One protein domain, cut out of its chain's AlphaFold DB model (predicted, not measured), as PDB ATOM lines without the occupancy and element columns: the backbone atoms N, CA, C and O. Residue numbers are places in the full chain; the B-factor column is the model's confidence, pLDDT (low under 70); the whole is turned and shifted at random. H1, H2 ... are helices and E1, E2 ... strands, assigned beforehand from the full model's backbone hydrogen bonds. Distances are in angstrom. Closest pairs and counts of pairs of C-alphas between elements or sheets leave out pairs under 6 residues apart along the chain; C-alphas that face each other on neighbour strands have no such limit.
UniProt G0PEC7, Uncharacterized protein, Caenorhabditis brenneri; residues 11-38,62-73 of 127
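What this domain is: This is residues 11 to 38 and 62 to 73 of the 127 residues of an uncharacterized protein of Caenorhabditis brenneri (UniProt G0PEC7). A small hairpin of two short strands, E1 and E2, has one helix, H1, packed on it, mostly at E2. From this small body, which without them spans 24 by 19 by 11 A, residues 29 to 38 stick out as a free arm, and with them the longest span is 39 A. The printed part has 40 residues, in the order E1, E2, H1; the strands are antiparallel, and the class is mixed, with 16 residues in named elements, under half. It is only just loose, close to extended, with a radius of gyration of the C-alphas of 13.1 A and spans of 39 by 19 by 12 A.

Where its parts are: E1 is residues 13 to 15, from C-alpha 13 at (8.469, 135.918, 142.130). E2 is residues 21 to 23. H1 is residues 63 to 72, 14.4 A long, ending with C-alpha 72 at (-1.021, 138.131, 138.309).

How they stand to each other: E1 and E2 form a hairpin with a tight link; N 14 and O 22 are within hydrogen-bond range at 3.0 A. The closest C-alphas of E2 and H1, Ala 21 and Ser 64, are 5.2 A apart. In H1 every O i to N i+4 pair is within hydrogen-bond range.

The domain as a whole: Residues 39 to 61 are not printed; C-alphas 38 and 62 are 34.8 A apart across the cut. Residues 27 to 38 have pLDDT under 70.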
ATOM      1  N   GLY A  11       7.887 136.007 133.855       89.56
ATOM      2  CA  GLY A  11       7.708 136.669 135.143       89.56
ATOM      3  C   GLY A  11       8.729 136.204 136.173       89.56
ATOM      4  O   GLY A  11       9.543 135.320 135.892       89.56
ATOM      5  N   THR A  12       8.702 136.823 137.349       91.81
ATOM      6  CA  THR A  12       9.522 136.452 138.511       91.81
ATOM      7  C   THR A  12       8.699 136.582 139.784       91.81
ATOM      8  O   THR A  12       7.752 137.369 139.834       91.81
ATOM      9  N   PHE A  13       9.050 135.802 140.801       91.56
ATOM     10  CA  PHE A  13       8.469 135.918 142.130       91.56
ATOM     11  C   PHE A  13       9.438 135.428 143.204       91.56
ATOM     12  O   PHE A  13      10.276 134.561 142.942       91.56
ATOM     13  N   THR A  14       9.270 135.948 144.416       89.62
ATOM     14  CA  THR A  14       9.925 135.435 145.624       89.62
ATOM     15  C   THR A  14       8.961 134.519 146.363       89.62
ATOM     16  O   THR A  14       7.835 134.917 146.657       89.62
ATOM     17  N   LYS A  15       9.405 133.294 146.656       88.00
ATOM     18  CA  LYS A  15       8.698 132.342 147.521       88.00
ATOM     19  C   LYS A  15       8.934 132.720 148.986       88.00
ATOM     20  O   LYS A  15      10.082 132.893 149.387       88.00
ATOM     21  N   LEU A  16       7.863 132.793 149.769       87.38
ATOM     22  CA  LEU A  16       7.908 132.954 151.220       87.38
ATOM     23  C   LEU A  16       7.800 131.596 151.936       87.38
ATOM     24  O   LEU A  16       7.401 130.589 151.343       87.38
ATOM     25  N   ALA A  17       8.152 131.571 153.225       84.31
ATOM     26  CA  ALA A  17       8.141 130.362 154.056       84.31
ATOM     27  C   ALA A  17       6.749 129.702 154.145       84.31
ATOM     28  O   ALA A  17       6.627 128.480 154.200       84.31
ATOM     29  N   ASP A  18       5.680 130.498 154.070       87.12
ATOM     30  CA  ASP A  18       4.282 130.047 154.064       87.12
ATOM     31  C   ASP A  18       3.788 129.563 152.684       87.12
ATOM     32  O   ASP A  18       2.603 129.281 152.503       87.12
ATOM     33  N   LYS A  19       4.701 129.430 151.709       86.81
ATOM     34  CA  LYS A  19       4.443 129.041 150.310       86.81
ATOM     35  C   LYS A  19       3.645 130.070 149.505       86.81
ATOM     36  O   LYS A  19       3.229 129.756 148.390       86.81
ATOM     37  N   THR A  20       3.461 131.288 150.010       90.62
ATOM     38  CA  THR A  20       2.949 132.402 149.204       90.62
ATOM     39  C   THR A  20       4.063 133.017 148.351       90.62
ATOM     40  O   THR A  20       5.255 132.764 148.554       90.62
ATOM     41  N   ALA A  21       3.673 133.797 147.347       91.69
ATOM     42  CA  ALA A  21       4.570 134.435 146.400       91.69
ATOM     43  C   ALA A  21       4.388 135.958 146.355       91.69
ATOM     44  O   ALA A  21       3.266 136.473 146.338       91.69
ATOM     45  N   ILE A  22       5.504 136.684 146.268       92.62
ATOM     46  CA  ILE A  22       5.534 138.122 145.973       92.62
ATOM     47  C   ILE A  22       5.895 138.299 144.488       92.62
ATOM     48  O   ILE A  22       7.021 137.966 144.107       92.62
ATOM     49  N   PRO A  23       4.976 138.786 143.629       93.38
ATOM     50  CA  PRO A  23       5.245 138.999 142.208       93.38
ATOM     51  C   PRO A  23       6.306 140.072 141.944       93.38
ATOM     52  O   PRO A  23       6.390 141.064 142.660       93.38
ATOM     53  N   GLY A  24       7.077 139.901 140.869       87.12
ATOM     54  CA  GLY A  24       8.027 140.899 140.365       87.12
ATOM     55  C   GLY A  24       9.330 141.001 141.155       87.12
ATOM     56  O   GLY A  24      10.280 141.619 140.675       87.12
ATOM     57  N   ASP A  25       9.408 140.354 142.313       81.69
ATOM     58  CA  ASP A  25      10.616 140.350 143.117       81.69
ATOM     59  C   ASP A  25      11.695 139.452 142.489       81.69
ATOM     60  O   ASP A  25      11.414 138.490 141.757       81.69
ATOM     61  N   LEU A  26      12.951 139.825 142.710       76.12
ATOM     62  CA  LEU A  26      14.118 139.104 142.221       76.12
ATOM     63  C   LEU A  26      14.813 138.438 143.407       76.12
ATOM     64  O   LEU A  26      14.857 139.018 144.490       76.12
ATOM     65  N   PRO A  27      15.430 137.258 143.214       69.88
ATOM     66  CA  PRO A  27      16.219 136.662 144.278       69.88
ATOM     67  C   PRO A  27      17.300 137.649 144.720       69.88
ATOM     68  O   PRO A  27      17.896 138.340 143.882       69.88
ATOM     69  N   ARG A  28      17.570 137.685 146.031       68.75
ATOM     70  CA  ARG A  28      18.698 138.437 146.590       68.75
ATOM     71  C   ARG A  28      19.949 138.029 145.823       68.75
ATOM     72  O   ARG A  28      20.377 136.877 145.876       68.75
ATOM     73  N   ARG A  29      20.492 138.953 145.034       65.00
ATOM     74  CA  ARG A  29      21.707 138.691 144.271       65.00
ATOM     75  C   ARG A  29      22.865 138.707 145.257       65.00
ATOM     76  O   ARG A  29      22.981 139.643 146.034       65.00
ATOM     77  N   LEU A  30      23.750 137.721 145.167       57.91
ATOM     78  CA  LEU A  30      25.051 137.755 145.849       57.91
ATOM     79  C   LEU A  30      25.875 138.998 145.449       57.91
ATOM     80  O   LEU A  30      26.735 139.443 146.195       57.91
ATOM     81  N   ASN A  31      25.560 139.591 144.294       52.66
ATOM     82  CA  ASN A  31      26.389 140.579 143.607       52.66
ATOM     83  C   ASN A  31      25.901 142.028 143.768       52.66
ATOM     84  O   ASN A  31      26.277 142.885 142.974       52.66
ATOM     85  N   THR A  32      25.027 142.335 144.730       58.31
ATOM     86  CA  THR A  32      24.680 143.741 145.027       58.31
ATOM     87  C   THR A  32      25.842 144.502 145.664       58.31
ATOM     88  O   THR A  32      25.836 145.729 145.673       58.31
ATOM     89  N   ARG A  33      26.847 143.779 146.166       57.66
ATOM     90  CA  ARG A  33      28.054 144.298 146.798       57.66
ATOM     91  C   ARG A  33      29.269 143.609 146.186       57.66
ATOM     92  O   ARG A  33      29.415 142.396 146.306       57.66
ATOM     93  N   ALA A  34      30.096 144.370 145.470       61.75
ATOM     94  CA  ALA A  34      31.265 143.840 144.761       61.75
ATOM     95  C   ALA A  34      32.338 143.287 145.717       61.75
ATOM     96  O   ALA A  34      33.112 142.424 145.330       61.75
ATOM     97  N   ASP A  35      32.341 143.747 146.966       65.00
ATOM     98  CA  ASP A  35      33.217 143.303 148.052       65.00
ATOM     99  C   ASP A  35      32.812 141.953 148.668       65.00
ATOM    100  O   ASP A  35      33.600 141.345 149.379       65.00
ATOM    101  N   LEU A  36      31.602 141.459 148.384       57.25
ATOM    102  CA  LEU A  36      31.128 140.150 148.852       57.25
ATOM    103  C   LEU A  36      31.369 139.028 147.829       57.25
ATOM    104  O   LEU A  36      30.924 137.897 148.034       57.25
ATOM    105  N   TYR A  37      32.049 139.330 146.719       65.19
ATOM    106  CA  TYR A  37      32.349 138.375 145.658       65.19
ATOM    107  C   TYR A  37      33.841 138.390 145.325       65.19
ATOM    108  O   TYR A  37      34.378 139.397 144.872       65.19
ATOM    109  N   GLY A  38      34.524 137.262 145.513       67.62
ATOM    110  CA  GLY A  38      35.958 137.163 145.263       67.62
ATOM    111  C   GLY A  38      36.590 135.966 145.960       67.62
ATOM    112  O   GLY A  38      35.898 135.124 146.534       67.62
ATOM    113  N   PHE A  62       4.225 123.296 143.599       87.69
ATOM    114  CA  PHE A  62       3.677 124.333 142.724       87.69
ATOM    115  C   PHE A  62       2.851 125.372 143.497       87.69
ATOM    116  O   PHE A  62       2.209 126.212 142.877       87.69
ATOM    117  N   GLN A  63       2.817 125.318 144.832       90.12
ATOM    118  CA  GLN A  63       1.951 126.164 145.652       90.12
ATOM    119  C   GLN A  63       2.272 127.644 145.439       90.12
ATOM    120  O   GLN A  63       1.372 128.413 145.105       90.12
ATOM    121  N   SER A  64       3.550 128.018 145.532       90.19
ATOM    122  CA  SER A  64       3.977 129.405 145.313       90.19
ATOM    123  C   SER A  64       3.759 129.864 143.874       90.19
ATOM    124  O   SER A  64       3.334 130.992 143.637       90.19
ATOM    125  N   MET A  65       3.961 128.975 142.899       91.19
ATOM    126  CA  MET A  65       3.663 129.270 141.499       91.19
ATOM    127  C   MET A  65       2.162 129.506 141.287       91.19
ATOM    128  O   MET A  65       1.792 130.460 140.614       91.19
ATOM    129  N   PHE A  66       1.285 128.685 141.869       92.12
ATOM    130  CA  PHE A  66      -0.160 128.888 141.765       92.12
ATOM    131  C   PHE A  66      -0.619 130.166 142.459       92.12
ATOM    132  O   PHE A  66      -1.497 130.848 141.936       92.12
ATOM    133  N   ASP A  67      -0.029 130.509 143.602       94.00
ATOM    134  CA  ASP A  67      -0.285 131.783 144.270       94.00
ATOM    135  C   ASP A  67       0.154 132.975 143.400       94.00
ATOM    136  O   ASP A  67      -0.619 133.908 143.183       94.00
ATOM    137  N   TYR A  68       1.344 132.897 142.796       94.25
ATOM    138  CA  TYR A  68       1.823 133.882 141.826       94.25
ATOM    139  C   TYR A  68       0.877 134.029 140.625       94.25
ATOM    140  O   TYR A  68       0.505 135.149 140.266       94.25
ATOM    141  N   LEU A  69       0.461 132.916 140.012       93.25
ATOM    142  CA  LEU A  69      -0.455 132.940 138.872       93.25
ATOM    143  C   LEU A  69      -1.778 133.601 139.263       93.25
ATOM    144  O   LEU A  69      -2.196 134.532 138.589       93.25
ATOM    145  N   LYS A  70      -2.379 133.220 140.399       92.88
ATOM    146  CA  LYS A  70      -3.617 133.841 140.903       92.88
ATOM    147  C   LYS A  70      -3.491 135.351 141.117       92.88
ATOM    148  O   LYS A  70      -4.428 136.078 140.809       92.88
ATOM    149  N   LYS A  71      -2.353 135.819 141.640       93.75
ATOM    150  CA  LYS A  71      -2.093 137.246 141.901       93.75
ATOM    151  C   LYS A  71      -1.873 138.067 140.629       93.75
ATOM    152  O   LYS A  71      -2.107 139.271 140.643       93.75
ATOM    153  N   THR A  72      -1.395 137.442 139.556       93.06
ATOM    154  CA  THR A  72      -1.021 138.131 138.309       93.06
ATOM    155  C   THR A  72      -2.029 137.946 137.175       93.06
ATOM    156  O   THR A  72      -2.047 138.741 136.236       93.06
ATOM    157  N   SER A  73      -2.888 136.930 137.256       93.69
ATOM    158  CA  SER A  73      -3.926 136.645 136.266       93.69
ATOM    159  C   SER A  73      -5.188 137.474 136.485       93.69
ATOM    160  O   SER A  73      -5.583 137.736 137.623       93.69
TER     161      SER A  73